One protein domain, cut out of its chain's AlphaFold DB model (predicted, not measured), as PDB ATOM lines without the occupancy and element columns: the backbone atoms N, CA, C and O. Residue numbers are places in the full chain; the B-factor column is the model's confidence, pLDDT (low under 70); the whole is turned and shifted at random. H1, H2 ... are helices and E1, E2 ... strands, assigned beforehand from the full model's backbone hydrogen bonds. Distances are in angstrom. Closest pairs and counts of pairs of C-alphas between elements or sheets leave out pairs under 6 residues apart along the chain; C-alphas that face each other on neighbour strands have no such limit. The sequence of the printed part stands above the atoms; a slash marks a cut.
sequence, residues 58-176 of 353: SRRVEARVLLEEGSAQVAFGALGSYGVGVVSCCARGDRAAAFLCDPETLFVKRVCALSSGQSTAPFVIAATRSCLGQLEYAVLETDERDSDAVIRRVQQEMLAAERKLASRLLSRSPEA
ATOM      1  N   SER A  58     628.982 377.197 467.064       94.56
ATOM      2  CA  SER A  58     629.005 375.829 467.557       94.56
ATOM      3  C   SER A  58     630.430 375.323 467.602       94.56
ATOM      4  O   SER A  58     631.189 375.467 466.641       94.56
ATOM      5  N   ARG A  59     630.789 374.681 468.712       94.31
ATOM      6  CA  ARG A  59     632.085 374.028 468.891       94.31
ATOM      7  C   ARG A  59     631.936 372.539 469.119       94.31
ATOM      8  O   ARG A  59     630.939 372.054 469.650       94.31
ATOM      9  N   ARG A  60     632.998 371.809 468.802       93.19
ATOM     10  CA  ARG A  60     633.131 370.390 469.106       93.19
ATOM     11  C   ARG A  60     634.583 370.041 469.394       93.19
ATOM     12  O   ARG A  60     635.455 370.296 468.571       93.19
ATOM     13  N   VAL A  61     634.817 369.376 470.522       92.12
ATOM     14  CA  VAL A  61     636.093 368.706 470.800       92.12
ATOM     15  C   VAL A  61     636.070 367.339 470.119       92.12
ATOM     16  O   VAL A  61     635.128 366.567 470.284       92.12
ATOM     17  N   GLU A  62     637.087 367.050 469.320       92.12
ATOM     18  CA  GLU A  62     637.178 365.845 468.487       92.12
ATOM     19  C   GLU A  62     638.089 364.795 469.135       92.12
ATOM     20  O   GLU A  62     637.802 363.588 469.109       92.12
ATOM     21  N   ALA A  63     639.157 365.260 469.783       90.94
ATOM     22  CA  ALA A  63     640.026 364.449 470.617       90.94
ATOM     23  C   ALA A  63     640.675 365.302 471.712       90.94
ATOM     24  O   ALA A  63     641.119 366.416 471.451       90.94
ATOM     25  N   ARG A  64     640.767 364.743 472.921       90.31
ATOM     26  CA  ARG A  64     641.765 365.169 473.904       90.31
ATOM     27  C   ARG A  64     643.065 364.443 473.565       90.31
ATOM     28  O   ARG A  64     643.024 363.247 473.270       90.31
ATOM     29  N   VAL A  65     644.170 365.170 473.560       88.44
ATOM     30  CA  VAL A  65     645.513 364.662 473.276       88.44
ATOM     31  C   VAL A  65     646.438 365.051 474.421       88.44
ATOM     32  O   VAL A  65     646.138 365.965 475.187       88.44
ATOM     33  N   LEU A  66     647.539 364.328 474.555       87.19
ATOM     34  CA  LEU A  66     648.617 364.658 475.472       87.19
ATOM     35  C   LEU A  66     649.863 364.874 474.622       87.19
ATOM     36  O   LEU A  66     650.122 364.090 473.709       87.19
ATOM     37  N   LEU A  67     650.581 365.957 474.884       80.75
ATOM     38  CA  LEU A  67     651.882 366.207 474.285       80.75
ATOM     39  C   LEU A  67     652.941 365.741 475.280       80.75
ATOM     40  O   LEU A  67     653.010 366.264 476.390       80.75
ATOM     41  N   GLU A  68     653.739 364.757 474.886       78.75
ATOM     42  CA  GLU A  68     654.859 364.254 475.678       78.75
ATOM     43  C   GLU A  68     656.150 364.940 475.203       78.75
ATOM     44  O   GLU A  68     656.644 364.665 474.109       78.75
ATOM     45  N   GLU A  69     656.689 365.858 476.011       66.88
ATOM     46  CA  GLU A  69     657.993 366.491 475.780       66.88
ATOM     47  C   GLU A  69     659.041 365.858 476.710       66.88
ATOM     48  O   GLU A  69     659.127 366.148 477.907       66.88
ATOM     49  N   GLY A  70     659.860 364.959 476.157       64.88
ATOM     50  CA  GLY A  70     660.886 364.242 476.922       64.88
ATOM     51  C   GLY A  70     660.305 363.281 477.971       64.88
ATOM     52  O   GLY A  70     659.157 362.862 477.894       64.88
ATOM     53  N   SER A  71     661.116 362.883 478.957       58.91
ATOM     54  CA  SER A  71     660.760 361.820 479.911       58.91
ATOM     55  C   SER A  71     659.881 362.257 481.092       58.91
ATOM     56  O   SER A  71     659.568 361.413 481.930       58.91
ATOM     57  N   ALA A  72     659.504 363.538 481.207       57.88
ATOM     58  CA  ALA A  72     658.852 364.047 482.422       57.88
ATOM     59  C   ALA A  72     657.727 365.076 482.220       57.88
ATOM     60  O   ALA A  72     656.971 365.293 483.167       57.88
ATOM     61  N   GLN A  73     657.584 365.714 481.050       64.38
ATOM     62  CA  GLN A  73     656.596 366.780 480.870       64.38
ATOM     63  C   GLN A  73     655.468 366.353 479.931       64.38
ATOM     64  O   GLN A  73     655.683 366.057 478.759       64.38
ATOM     65  N   VAL A  74     654.249 366.343 480.473       75.00
ATOM     66  CA  VAL A  74     653.015 366.081 479.730       75.00
ATOM     67  C   VAL A  74     652.207 367.372 479.679       75.00
ATOM     68  O   VAL A  74     651.812 367.889 480.726       75.00
ATOM     69  N   ALA A  75     651.951 367.888 478.479       82.56
ATOM     70  CA  ALA A  75     650.999 368.974 478.269       82.56
ATOM     71  C   ALA A  75     649.636 368.413 477.863       82.56
ATOM     72  O   ALA A  75     649.543 367.457 477.089       82.56
ATOM     73  N   PHE A  76     648.560 369.034 478.342       87.81
ATOM     74  CA  PHE A  76     647.224 368.738 477.851       87.81
ATOM     75  C   PHE A  76     647.012 369.396 476.494       87.81
ATOM     76  O   PHE A  76     647.459 370.516 476.250       87.81
ATOM     77  N   GLY A  77     646.282 368.712 475.621       90.19
ATOM     78  CA  GLY A  77     645.877 369.241 474.334       90.19
ATOM     79  C   GLY A  77     644.450 368.861 473.955       90.19
ATOM     80  O   GLY A  77     643.897 367.853 474.403       90.19
ATOM     81  N   ALA A  78     643.840 369.661 473.090       92.38
ATOM     82  CA  ALA A  78     642.544 369.372 472.499       92.38
ATOM     83  C   ALA A  78     642.537 369.723 471.013       92.38
ATOM     84  O   ALA A  78     642.740 370.871 470.624       92.38
ATOM     85  N   LEU A  79     642.219 368.729 470.186       94.56
ATOM     86  CA  LEU A  79     641.836 368.940 468.798       94.56
ATOM     87  C   LEU A  79     640.343 369.245 468.762       94.56
ATOM     88  O   LEU A  79     639.521 368.428 469.193       94.56
ATOM     89  N   GLY A  80     639.991 370.419 468.256       95.00
ATOM     90  CA  GLY A  80     638.615 370.883 468.184       95.00
ATOM     91  C   GLY A  80     638.298 371.593 466.879       95.00
ATOM     92  O   GLY A  80     639.171 372.129 466.201       95.00
ATOM     93  N   SER A  81     637.013 371.606 466.550       96.25
ATOM     94  CA  SER A  81     636.441 372.459 465.514       96.25
ATOM     95  C   SER A  81     635.521 373.480 466.171       96.25
ATOM     96  O   SER A  81     634.809 373.150 467.120       96.25
ATOM     97  N   TYR A  82     635.480 374.691 465.631       97.00
ATOM     98  CA  TYR A  82     634.402 375.635 465.896       97.00
ATOM     99  C   TYR A  82     633.925 376.247 464.587       97.00
ATOM    100  O   TYR A  82     634.691 376.396 463.635       97.00
ATOM    101  N   GLY A  83     632.651 376.593 464.523       96.94
ATOM    102  CA  GLY A  83     632.076 377.325 463.413       96.94
ATOM    103  C   GLY A  83     631.208 378.451 463.924       96.94
ATOM    104  O   GLY A  83     630.603 378.326 464.981       96.94
ATOM    105  N   VAL A  84     631.163 379.533 463.163       97.81
ATOM    106  CA  VAL A  84     630.324 380.697 463.439       97.81
ATOM    107  C   VAL A  84     629.604 381.040 462.152       97.81
ATOM    108  O   VAL A  84     630.191 380.960 461.063       97.81
ATOM    109  N   GLY A  85     628.334 381.410 462.257       98.00
ATOM    110  CA  GLY A  85     627.634 381.904 461.093       98.00
ATOM    111  C   GLY A  85     626.437 382.784 461.379       98.00
ATOM    112  O   GLY A  85     626.163 383.146 462.519       98.00
ATOM    113  N   VAL A  86     625.752 383.159 460.297       98.25
ATOM    114  CA  VAL A  86     624.620 384.084 460.340       98.25
ATOM    115  C   VAL A  86     623.506 383.615 459.418       98.25
ATOM    116  O   VAL A  86     623.742 383.255 458.259       98.25
ATOM    117  N   VAL A  87     622.273 383.700 459.910       98.00
ATOM    118  CA  VAL A  87     621.061 383.610 459.092       98.00
ATOM    119  C   VAL A  87     620.419 384.988 459.004       98.00
ATOM    120  O   VAL A  87     620.007 385.560 460.012       98.00
ATOM    121  N   SER A  88     620.307 385.509 457.786       96.69
ATOM    122  CA  SER A  88     619.543 386.716 457.491       96.69
ATOM    123  C   SER A  88     618.065 386.376 457.357       96.69
ATOM    124  O   SER A  88     617.690 385.479 456.602       96.69
ATOM    125  N   CYS A  89     617.225 387.110 458.076       95.56
ATOM    126  CA  CYS A  89     615.772 387.028 458.009       95.56
ATOM    127  C   CYS A  89     615.178 388.427 457.838       95.56
ATOM    128  O   CYS A  89     615.801 389.420 458.208       95.56
ATOM    129  N   CYS A  90     613.939 388.498 457.351       91.62
ATOM    130  CA  CYS A  90     613.118 389.694 457.499       91.62
ATOM    131  C   CYS A  90     612.054 389.478 458.576       91.62
ATOM    132  O   CYS A  90     611.349 388.465 458.556       91.62
ATOM    133  N   ALA A  91     611.879 390.451 459.470       85.94
ATOM    134  CA  ALA A  91     610.878 390.403 460.536       85.94
ATOM    135  C   ALA A  91     609.438 390.218 460.016       85.94
ATOM    136  O   ALA A  91     608.613 389.565 460.660       85.94
ATOM    137  N   ARG A  92     609.117 390.764 458.833       83.50
ATOM    138  CA  ARG A  92     607.769 390.670 458.239       83.50
ATOM    139  C   ARG A  92     607.524 389.352 457.503       83.50
ATOM    140  O   ARG A  92     606.364 388.964 457.371       83.50
ATOM    141  N   GLY A  93     608.586 388.660 457.086       83.25
ATOM    142  CA  GLY A  93     608.511 387.451 456.261       83.25
ATOM    143  C   GLY A  93     608.287 387.721 454.767       83.25
ATOM    144  O   GLY A  93     607.806 386.839 454.068       83.25
ATOM    145  N   ASP A  94     608.618 388.921 454.280       87.31
ATOM    146  CA  ASP A  94     608.580 389.275 452.846       87.31
ATOM    147  C   ASP A  94     609.703 388.593 452.033       87.31
ATOM    148  O   ASP A  94     609.612 388.467 450.813       87.31
ATOM    149  N   ARG A  95     610.754 388.127 452.716       92.06
ATOM    150  CA  ARG A  95     611.933 387.465 452.163       92.06
ATOM    151  C   ARG A  95     612.204 386.168 452.916       92.06
ATOM    152  O   ARG A  95     612.156 386.133 454.148       92.06
ATOM    153  N   ALA A  96     612.522 385.112 452.170       90.62
ATOM    154  CA  ALA A  96     612.940 383.841 452.749       90.62
ATOM    155  C   ALA A  96     614.224 384.013 453.576       90.62
ATOM    156  O   ALA A  96     615.126 384.765 453.197       90.62
ATOM    157  N   ALA A  97     614.308 383.295 454.695       94.88
ATOM    158  CA  ALA A  97     615.526 383.241 455.491       94.88
ATOM    159  C   ALA A  97     616.669 382.625 454.669       94.88
ATOM    160  O   ALA A  97     616.468 381.627 453.976       94.88
ATOM    161  N   ALA A  98     617.866 383.202 454.764       96.75
ATOM    162  CA  ALA A  98     619.035 382.751 454.018       96.75
ATOM    163  C   ALA A  98     620.289 382.775 454.891       96.75
ATOM    164  O   ALA A  98     620.510 383.713 455.657       96.75
ATOM    165  N   PHE A  99     621.136 381.759 454.746       97.19
ATOM    166  CA  PHE A  99     622.485 381.795 455.301       97.19
ATOM    167  C   PHE A  99     623.306 382.870 454.584       97.19
ATOM    168  O   PHE A  99     623.272 382.959 453.354       97.19
ATOM    169  N   LEU A 100     624.084 383.652 455.329       95.69
ATOM    170  CA  LEU A 100     625.114 384.490 454.724       95.69
ATOM    171  C   LEU A 100     626.314 383.599 454.381       95.69
ATOM    172  O   LEU A 100     627.194 383.366 455.204       95.69
ATOM    173  N   CYS A 101     626.301 383.035 453.173       91.00
ATOM    174  CA  CYS A 101     627.231 381.985 452.743       91.00
ATOM    175  C   CYS A 101     628.661 382.457 452.440       91.00
ATOM    176  O   CYS A 101     629.491 381.623 452.076       91.00
ATOM    177  N   ASP A 102     628.945 383.753 452.559       92.81
ATOM    178  CA  ASP A 102     630.294 384.270 452.366       92.81
ATOM    179  C   ASP A 102     631.265 383.675 453.416       92.81
ATOM    180  O   ASP A 102     630.874 383.492 454.577       92.81
ATOM    181  N   PRO A 103     632.520 383.348 453.048       92.69
ATOM    182  CA  PRO A 103     633.497 382.778 453.978       92.69
ATOM    183  C   PRO A 103     633.776 383.643 455.213       92.69
ATOM    184  O   PRO A 103     634.242 383.125 456.225       92.69
ATOM    185  N   GLU A 104     633.497 384.946 455.169       92.19
ATOM    186  CA  GLU A 104     633.631 385.831 456.322       92.19
ATOM    187  C   GLU A 104     632.455 385.756 457.301       92.19
ATOM    188  O   GLU A 104     632.597 386.205 458.442       92.19
ATOM    189  N   THR A 105     631.305 385.232 456.865       94.69
ATOM    190  CA  THR A 105     630.032 385.234 457.603       94.69
ATOM    191  C   THR A 105     629.477 383.844 457.896       94.69
ATOM    192  O   THR A 105     628.533 383.743 458.672       94.69
ATOM    193  N   LEU A 106     630.027 382.786 457.293       97.38
ATOM    194  CA  LEU A 106     629.710 381.395 457.618       97.38
ATOM    195  C   LEU A 106     630.922 380.490 457.372       97.38
ATOM    196  O   LEU A 106     631.183 380.052 456.246       97.38
ATOM    197  N   PHE A 107     631.635 380.153 458.444       97.19
ATOM    198  CA  PHE A 107     632.884 379.398 458.364       97.19
ATOM    199  C   PHE A 107     633.045 378.386 459.499       97.19
ATOM    200  O   PHE A 107     632.389 378.462 460.534       97.19
ATOM    201  N   VAL A 108     633.958 377.438 459.284       96.75
ATOM    202  CA  VAL A 108     634.436 376.482 460.287       96.75
ATOM    203  C   VAL A 108     635.953 376.549 460.322       96.75
ATOM    204  O   VAL A 108     636.605 376.530 459.278       96.75
ATOM    205  N   LYS A 109     636.507 376.593 461.526       96.75
ATOM    206  CA  LYS A 109     637.937 376.533 461.804       96.75
ATOM    207  C   LYS A 109     638.245 375.342 462.700       96.75
ATOM    208  O   LYS A 109     637.385 374.842 463.421       96.75
ATOM    209  N   ARG A 110     639.490 374.889 462.623       96.31
ATOM    210  CA  ARG A 110     640.028 373.782 463.409       96.31
ATOM    211  C   ARG A 110     641.225 374.266 464.193       96.31
ATOM    212  O   ARG A 110     642.056 374.998 463.659       96.31
ATOM    213  N   VAL A 111     641.284 373.860 465.451       95.44
ATOM    214  CA  VAL A 111     642.292 374.315 466.398       95.44
ATOM    215  C   VAL A 111     642.848 373.160 467.215       95.44
ATOM    216  O   VAL A 111     642.121 372.241 467.592       95.44
ATOM    217  N   CYS A 112     644.147 373.218 467.470       94.12
ATOM    218  CA  CYS A 112     644.849 372.376 468.421       94.12
ATOM    219  C   CYS A 112     645.200 373.264 469.615       94.12
ATOM    220  O   CYS A 112     646.163 374.021 469.553       94.12
ATOM    221  N   ALA A 113     644.376 373.241 470.660       92.44
ATOM    222  CA  ALA A 113     644.656 373.983 471.884       92.44
ATOM    223  C   ALA A 113     645.629 373.182 472.755       92.44
ATOM    224  O   ALA A 113     645.376 372.000 472.973       92.44
ATOM    225  N   LEU A 114     646.692 373.804 473.261       89.94
ATOM    226  CA  LEU A 114     647.724 373.190 474.101       89.94
ATOM    227  C   LEU A 114     647.905 373.988 475.400       89.94
ATOM    228  O   LEU A 114     647.936 375.215 475.361       89.94
ATOM    229  N   SER A 115     648.037 373.301 476.540       85.88
ATOM    230  CA  SER A 115     648.271 373.919 477.862       85.88
ATOM    231  C   SER A 115     649.729 374.327 478.110       85.88
ATOM    232  O   SER A 115     650.051 374.921 479.133       85.88
ATOM    233  N   SER A 116     650.634 373.887 477.238       75.38
ATOM    234  CA  SER A 116     652.044 374.275 477.193       75.38
ATOM    235  C   SER A 116     652.682 373.709 475.921       75.38
ATOM    236  O   SER A 116     652.235 372.675 475.423       75.38
ATOM    237  N   GLY A 117     653.744 374.357 475.442       63.44
ATOM    238  CA  GLY A 117     654.511 373.957 474.257       63.44
ATOM    239  C   GLY A 117     654.575 375.109 473.257       63.44
ATOM    240  O   GLY A 117     653.534 375.579 472.822       63.44
ATOM    241  N   GLN A 118     655.783 375.567 472.913       60.62
ATOM    242  CA  GLN A 118     656.026 376.716 472.020       60.62
ATOM    243  C   GLN A 118     655.909 376.318 470.540       60.62
ATOM    244  O   GLN A 118     656.853 376.481 469.760       60.62
ATOM    245  N   SER A 119     654.790 375.715 470.146       66.31
ATOM    246  CA  SER A 119     654.600 375.270 468.766       66.31
ATOM    247  C   SER A 119     653.598 376.154 468.047       66.31
ATOM    248  O   SER A 119     652.410 376.159 468.349       66.31
ATOM    249  N   THR A 120     654.072 376.861 467.026       66.50
ATOM    250  CA  THR A 120     653.228 377.676 466.139       66.50
ATOM    251  C   THR A 120     652.882 376.959 464.833       66.50
ATOM    252  O   THR A 120     652.046 377.435 464.063       66.50
ATOM    253  N   ALA A 121     653.509 375.807 464.567       82.69
ATOM    254  CA  ALA A 121     653.287 375.052 463.343       82.69
ATOM    255  C   ALA A 121     651.922 374.343 463.390       82.69
ATOM    256  O   ALA A 121     651.629 373.657 464.371       82.69
ATOM    257  N   PRO A 122     651.087 374.454 462.342       87.06
ATOM    258  CA  PRO A 122     649.780 373.813 462.331       87.06
ATOM    259  C   PRO A 122     649.911 372.287 462.408       87.06
ATOM    260  O   PRO A 122     650.771 371.680 461.767       87.06
ATOM    261  N   PHE A 123     649.005 371.648 463.148       88.38
ATOM    262  CA  PHE A 123     648.894 370.194 463.154       88.38
ATOM    263  C   PHE A 123     648.112 369.746 461.914       88.38
ATOM    264  O   PHE A 123     646.903 369.977 461.799       88.38
ATOM    265  N   VAL A 124     648.814 369.133 460.959       92.00
ATOM    266  CA  VAL A 124     648.270 368.776 459.642       92.00
ATOM    267  C   VAL A 124     648.135 367.266 459.490       92.00
ATOM    268  O   VAL A 124     649.114 366.523 459.498       92.00
ATOM    269  N   ILE A 125     646.910 366.811 459.234       90.00
ATOM    270  CA  ILE A 125     646.625 365.449 458.785       90.00
ATOM    271  C   ILE A 125     646.367 365.496 457.283       90.00
ATOM    272  O   ILE A 125     645.299 365.921 456.825       90.00
ATOM    273  N   ALA A 126     647.343 365.009 456.516       86.00
ATOM    274  CA  ALA A 126     647.282 364.965 455.062       86.00
ATOM    275  C   ALA A 126     646.006 364.279 454.541       86.00
ATOM    276  O   ALA A 126     645.412 363.395 455.180       86.00
ATOM    277  N   ALA A 127     645.586 364.690 453.344       81.44
ATOM    278  CA  ALA A 127     644.533 363.998 452.623       81.44
ATOM    279  C   ALA A 127     644.953 362.543 452.381       81.44
ATOM    280  O   ALA A 127     646.043 362.245 451.899       81.44
ATOM    281  N   THR A 128     644.075 361.611 452.734       69.81
ATOM    282  CA  THR A 128     644.255 360.214 452.327       69.81
ATOM    283  C   THR A 128     643.872 360.056 450.853       69.81
ATOM    284  O   THR A 128     643.236 360.936 450.288       69.81
ATOM    285  N   ARG A 129     644.128 358.889 450.248       66.19
ATOM    286  CA  ARG A 129     643.573 358.552 448.919       66.19
ATOM    287  C   ARG A 129     642.035 358.570 448.864       66.19
ATOM    288  O   ARG A 129     641.468 358.578 447.781       66.19
ATOM    289  N   SER A 130     641.360 358.549 450.017       61.72
ATOM    290  CA  SER A 130     639.920 358.799 450.094       61.72
ATOM    291  C   SER A 130     639.643 360.302 449.995       61.72
ATOM    292  O   SER A 130     640.391 361.100 450.554       61.72
ATOM    293  N   CYS A 131     638.558 360.684 449.322       66.50
ATOM    294  CA  CYS A 131     638.093 362.054 449.047       66.50
ATOM    295  C   CYS A 131     637.796 362.941 450.285       66.50
ATOM    296  O   CYS A 131     637.082 363.933 450.190       66.50
ATOM    297  N   LEU A 132     638.337 362.610 451.458       74.06
ATOM    298  CA  LEU A 132     638.055 363.234 452.750       74.06
ATOM    299  C   LEU A 132     638.867 364.514 453.034       74.06
ATOM    300  O   LEU A 132     638.785 365.036 454.143       74.06
ATOM    301  N   GLY A 133     639.635 365.025 452.065       84.12
ATOM    302  CA  GLY A 133     640.377 366.292 452.167       84.12
ATOM    303  C   GLY A 133     641.468 366.322 453.249       84.12
ATOM    304  O   GLY A 133     641.639 365.373 454.016       84.12
ATOM    305  N   GLN A 134     642.232 367.410 453.320       90.38
ATOM    306  CA  GLN A 134     643.216 367.661 454.384       90.38
ATOM    307  C   GLN A 134     642.521 368.178 455.652       90.38
ATOM    308  O   GLN A 134     641.542 368.919 455.560       90.38
ATOM    309  N   LEU A 135     643.014 367.788 456.833       92.62
ATOM    310  CA  LEU A 135     642.646 368.435 458.095       92.62
ATOM    311  C   LEU A 135     643.834 369.250 458.581       92.62
ATOM    312  O   LEU A 135     644.938 368.727 458.685       92.62
ATOM    313  N   GLU A 136     643.590 370.510 458.889       94.69
ATOM    314  CA  GLU A 136     644.601 371.439 459.369       94.69
ATOM    315  C   GLU A 136     644.071 372.111 460.625       94.69
ATOM    316  O   GLU A 136     642.982 372.685 460.597       94.69
ATOM    317  N   TYR A 137     644.812 371.978 461.719       95.06
ATOM    318  CA  TYR A 137     644.481 372.549 463.015       95.06
ATOM    319  C   TYR A 137     645.488 373.650 463.333       95.06
ATOM    320  O   TYR A 137     646.679 373.379 463.486       95.06
ATOM    321  N   ALA A 138     645.005 374.886 463.454       94.50
ATOM    322  CA  ALA A 138     645.824 375.991 463.936       94.50
ATOM    323  C   ALA A 138     646.168 375.754 465.412       94.50
ATOM    324  O   ALA A 138     645.269 375.491 466.214       94.50
ATOM    325  N   VAL A 139     647.449 375.807 465.770       92.88
ATOM    326  CA  VAL A 139     647.861 375.615 467.162       92.88
ATOM    327  C   VAL A 139     647.589 376.887 467.954       92.88
ATOM    328  O   VAL A 139     647.829 377.993 467.472       92.88
ATOM    329  N   LEU A 140     647.030 376.712 469.146       90.88
ATOM    330  CA  LEU A 140     646.723 377.774 470.088       90.88
ATOM    331  C   LEU A 140     647.224 377.375 471.465       90.88
ATOM    332  O   LEU A 140     647.055 376.232 471.880       90.88
ATOM    333  N   GLU A 141     647.757 378.339 472.193       87.38
ATOM    334  CA  GLU A 141     648.315 378.112 473.520       87.38
ATOM    335  C   GLU A 141     647.387 378.676 474.604       87.38
ATOM    336  O   GLU A 141     646.590 379.595 474.371       87.38
ATOM    337  N   THR A 142     647.463 378.088 475.794       84.12
ATOM    338  CA  THR A 142     646.891 378.620 477.030       84.12
ATOM    339  C   THR A 142     647.882 378.401 478.166       84.12
ATOM    340  O   THR A 142     648.496 377.343 478.247       84.12
ATOM    341  N   ASP A 143     648.023 379.394 479.042       79.44
ATOM    342  CA  ASP A 143     648.904 379.318 480.216       79.44
ATOM    343  C   ASP A 143     648.269 378.537 481.386       79.44
ATOM    344  O   ASP A 143     648.914 378.264 482.405       79.44
ATOM    345  N   GLU A 144     646.988 378.180 481.259       80.44
ATOM    346  CA  GLU A 144     646.229 377.424 482.251       80.44
ATOM    347  C   GLU A 144     646.560 375.923 482.164       80.44
ATOM    348  O   GLU A 144     646.555 375.318 481.090       80.44
ATOM    349  N   ARG A 145     646.844 375.301 483.317       72.38
ATOM    350  CA  ARG A 145     647.421 373.943 483.387       72.38
ATOM    351  C   ARG A 145     646.427 372.820 483.698       72.38
ATOM    352  O   ARG A 145     646.847 371.669 483.799       72.38
ATOM    353  N   ASP A 146     645.141 373.108 483.889       80.12
ATOM    354  CA  ASP A 146     644.136 372.058 484.094       80.12
ATOM    355  C   ASP A 146     643.671 371.436 482.770       80.12
ATOM    356  O   ASP A 146     643.747 372.037 481.700       80.12
ATOM    357  N   SER A 147     643.135 370.216 482.838       76.44
ATOM    358  CA  SER A 147     642.725 369.473 481.642       76.44
ATOM    359  C   SER A 147     641.578 370.117 480.861       76.44
ATOM    360  O   SER A 147     641.383 369.788 479.690       76.44
ATOM    361  N   ASP A 148     640.790 370.991 481.491       86.12
ATOM    362  CA  ASP A 148     639.660 371.651 480.842       86.12
ATOM    363  C   ASP A 148     640.046 373.018 480.249       86.12
ATOM    364  O   ASP A 148     639.311 373.532 479.402       86.12
ATOM    365  N   ALA A 149     641.225 373.559 480.583       86.44
ATOM    366  CA  ALA A 149     641.779 374.789 480.014       86.44
ATOM    367  C   ALA A 149     641.813 374.764 478.486       86.44
ATOM    368  O   ALA A 149     641.340 375.683 477.820       86.44
ATOM    369  N   VAL A 150     642.288 373.661 477.910       88.00
ATOM    370  CA  VAL A 150     642.359 373.494 476.454       88.00
ATOM    371  C   VAL A 150     640.976 373.490 475.801       88.00
ATOM    372  O   VAL A 150     640.823 373.959 474.677       88.00
ATOM    373  N   ILE A 151     639.937 373.029 476.502       90.00
ATOM    374  CA  ILE A 151     638.553 373.074 476.006       90.00
ATOM    375  C   ILE A 151     637.999 374.492 476.103       90.00
ATOM    376  O   ILE A 151     637.393 374.973 475.141       90.00
ATOM    377  N   ARG A 152     638.237 375.170 477.234       89.31
ATOM    378  CA  ARG A 152     637.888 376.586 477.409       89.31
ATOM    379  C   ARG A 152     638.558 377.440 476.339       89.31
ATOM    380  O   ARG A 152     637.901 378.310 475.779       89.31
ATOM    381  N   ARG A 153     639.800 377.134 475.956       90.94
ATOM    382  CA  ARG A 153     640.503 377.832 474.876       90.94
ATOM    383  C   ARG A 153     639.782 377.713 473.532       90.94
ATOM    384  O   ARG A 153     639.560 378.727 472.878       90.94
ATOM    385  N   VAL A 154     639.338 376.514 473.139       91.81
ATOM    386  CA  VAL A 154     638.528 376.334 471.913       91.81
ATOM    387  C   VAL A 154     637.233 377.151 471.975       91.81
ATOM    388  O   VAL A 154     636.810 377.724 470.972       91.81
ATOM    389  N   GLN A 155     636.599 377.221 473.147       91.81
ATOM    390  CA  GLN A 155     635.399 378.033 473.354       91.81
ATOM    391  C   GLN A 155     635.680 379.534 473.244       91.81
ATOM    392  O   GLN A 155     634.948 380.228 472.546       91.81
ATOM    393  N   GLN A 156     636.745 380.031 473.871       91.88
ATOM    394  CA  GLN A 156     637.150 381.438 473.800       91.88
ATOM    395  C   GLN A 156     637.367 381.895 472.353       91.88
ATOM    396  O   GLN A 156     636.951 382.990 471.988       91.88
ATOM    397  N   GLU A 157     637.962 381.051 471.510       94.44
ATOM    398  CA  GLU A 157     638.149 381.348 470.085       94.44
ATOM    399  C   GLU A 157     636.836 381.461 469.315       94.44
ATOM    400  O   GLU A 157     636.677 382.357 468.484       94.44
ATOM    401  N   MET A 158     635.879 380.574 469.600       95.44
ATOM    402  CA  MET A 158     634.540 380.643 469.020       95.44
ATOM    403  C   MET A 158     633.842 381.947 469.426       95.44
ATOM    404  O   MET A 158     633.398 382.687 468.552       95.44
ATOM    405  N   LEU A 159     633.840 382.276 470.722       93.75
ATOM    406  CA  LEU A 159     633.246 383.512 471.248       93.75
ATOM    407  C   LEU A 159     633.932 384.767 470.672       93.75
ATOM    408  O   LEU A 159     633.282 385.758 470.334       93.75
ATOM    409  N   ALA A 160     635.257 384.738 470.501       93.44
ATOM    410  CA  ALA A 160     635.996 385.823 469.863       93.44
ATOM    411  C   ALA A 160     635.609 385.990 468.383       93.44
ATOM    412  O   ALA A 160     635.493 387.120 467.897       93.44
ATOM    413  N   ALA A 161     635.390 384.882 467.673       95.12
ATOM    414  CA  ALA A 161     634.934 384.880 466.291       95.12
ATOM    415  C   ALA A 161     633.489 385.395 466.149       95.12
ATOM    416  O   ALA A 161     633.232 386.201 465.254       95.12
ATOM    417  N   GLU A 162     632.581 385.009 467.049       95.25
ATOM    418  CA  GLU A 162     631.218 385.553 467.144       95.25
ATOM    419  C   GLU A 162     631.227 387.062 467.361       95.25
ATOM    420  O   GLU A 162     630.616 387.799 466.588       95.25
ATOM    421  N   ARG A 163     631.990 387.538 468.354       93.94
ATOM    422  CA  ARG A 163     632.141 388.968 468.650       93.94
ATOM    423  C   ARG A 163     632.625 389.744 467.426       93.94
ATOM    424  O   ARG A 163     632.033 390.755 467.057       93.94
ATOM    425  N   LYS A 164     633.675 389.253 466.756       94.19
ATOM    426  CA  LYS A 164     634.213 389.885 465.541       94.19
ATOM    427  C   LYS A 164     633.177 389.929 464.416       94.19
ATOM    428  O   LYS A 164     633.103 390.920 463.687       94.19
ATOM    429  N   LEU A 165     632.396 388.862 464.257       95.12
ATOM    430  CA  LEU A 165     631.357 388.794 463.238       95.12
ATOM    431  C   LEU A 165     630.198 389.747 463.550       95.12
ATOM    432  O   LEU A 165     629.779 390.476 462.655       95.12
ATOM    433  N   ALA A 166     629.747 389.813 464.803       94.31
ATOM    434  CA  ALA A 166     628.731 390.762 465.249       94.31
ATOM    435  C   ALA A 166     629.144 392.212 464.943       94.31
ATOM    436  O   ALA A 166     628.399 392.920 464.266       94.31
ATOM    437  N   SER A 167     630.363 392.628 465.320       92.94
ATOM    438  CA  SER A 167     630.877 393.970 464.993       92.94
ATOM    439  C   SER A 167     630.879 394.242 463.487       92.94
ATOM    440  O   SER A 167     630.453 395.306 463.044       92.94
ATOM    441  N   ARG A 168     631.302 393.269 462.670       92.88
ATOM    442  CA  ARG A 168     631.322 393.410 461.206       92.88
ATOM    443  C   ARG A 168     629.920 393.584 460.617       92.88
ATOM    444  O   ARG A 168     629.754 394.379 459.692       92.88
ATOM    445  N   LEU A 169     628.928 392.839 461.113       93.50
ATOM    446  CA  LEU A 169     627.538 392.959 460.660       93.50
ATOM    447  C   LEU A 169     626.986 394.351 460.956       93.50
ATOM    448  O   LEU A 169     626.413 394.968 460.064       93.50
ATOM    449  N   LEU A 170     627.230 394.867 462.161       90.88
ATOM    450  CA  LEU A 170     626.804 396.209 462.562       90.88
ATOM    451  C   LEU A 170     627.443 397.291 461.692       90.88
ATOM    452  O   LEU A 170     626.756 398.207 461.256       90.88
ATOM    453  N   SER A 171     628.736 397.165 461.368       91.31
ATOM    454  CA  SER A 171     629.402 398.119 460.472       91.31
ATOM    455  C   SER A 171     628.829 398.102 459.049       91.31
ATOM    456  O   SER A 171     628.766 399.141 458.399       91.31
ATOM    457  N   ARG A 172     628.423 396.930 458.539       91.81
ATOM    458  CA  ARG A 172     627.863 396.781 457.181       91.81
ATOM    459  C   ARG A 172     626.373 397.109 457.103       91.81
ATOM    460  O   ARG A 172     625.867 397.408 456.025       91.81
ATOM    461  N   SER A 173     625.647 396.970 458.202       91.62
ATOM    462  CA  SER A 173     624.192 397.084 458.250       91.62
ATOM    463  C   SER A 173     623.772 397.645 459.609       91.62
ATOM    464  O   SER A 173     623.232 396.907 460.434       91.62
ATOM    465  N   PRO A 174     624.017 398.945 459.854       89.38
ATOM    466  CA  PRO A 174     623.802 399.560 461.162       89.38
ATOM    467  C   PRO A 174     622.335 399.540 461.600       89.38
ATOM    468  O   PRO A 174     622.069 399.517 462.792       89.38
ATOM    469  N   GLU A 175     621.394 399.485 460.655       90.75
ATOM    470  CA  GLU A 175     619.946 399.427 460.910       90.75
ATOM    471  C   GLU A 175     619.420 398.008 461.201       90.75
ATOM    472  O   GLU A 175     618.261 397.835 461.589       90.75
ATOM    473  N   ALA A 176     620.234 396.970 460.986       93.94
ATOM    474  CA  ALA A 176     619.826 395.589 461.220       93.94
ATOM    475  C   ALA A 176     619.975 395.216 462.698       93.94
ATOM    476  O   ALA A 176     620.911 395.652 463.367       93.94
TER     477      ALA A 176
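Overview. This is residues 58 to 176 of the 353 residues of an uncharacterized protein of Truepera radiovictrix (strain DSM 17093 / CIP 108686 / LMG 22925 / RQ-24) (UniProt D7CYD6). A long sheet of five strands, twisted and curled like part of a barrel, curls round one helix, H1, which covers one face in two layers. E1, E2 and E3 make the long part of the sheet, and the shorter hairpin of E4 and E5 slants away from them. The printed part has 119 residues, with named elements in the order E1 E2 E3 E4 E5 H1; the class is mixed, helices and strands. The sheet runs E1 E2 E3 E5 E4 and is mixed. The whole is loose, with a radius of gyration of the C-alphas of 18.0 A, and flat, spanning 64 by 38 by 19 A.

Arrangement. E1, residues 58 to 69, E2, residues 73 to 90, and E3, residues 106 to 114, form a meander, each strand the antiparallel neighbour of the one before. N 60 and O 81 are 2.8 A apart, and N 80 and O 111 2.9 A, within hydrogen-bond range. E5, residues 135 to 141, is parallel to E3 at 55 degrees, with N 112 and O 138 2.8 A apart. E4, residues 123 to 125, is antiparallel to E5 in a hairpin, with N 123 and O 137 2.9 A apart. H1, residues 149 to 172, is on the sheet; its closest C-alphas to E3 are those of Val 150 and Ala 113, 5.1 A. In H1 every O i to N i+4 pair is within hydrogen-bond range. E1 and E4 are apart.

Along the chain. E1 begins at C-alpha 58 (629.005, 375.829, 467.557), bends by 52 degrees at residue 62 and measures 31.5 A. E2 measures 54.4 A, E3 25.8 A, E4 6.8 A and E5 19.1 A. H1 measures 34.6 A and ends at C-alpha 172 (627.863, 396.781, 457.181).

Size, cuts and confidence. The C-alphas of Ser 71 and Asp 94, the two farthest apart, are 64.9 A apart. The printed part has no cut. The link from E2 to E3 is long. Residues 69 to 73, 117 to 120 and 128 to 131 have pLDDT under 70.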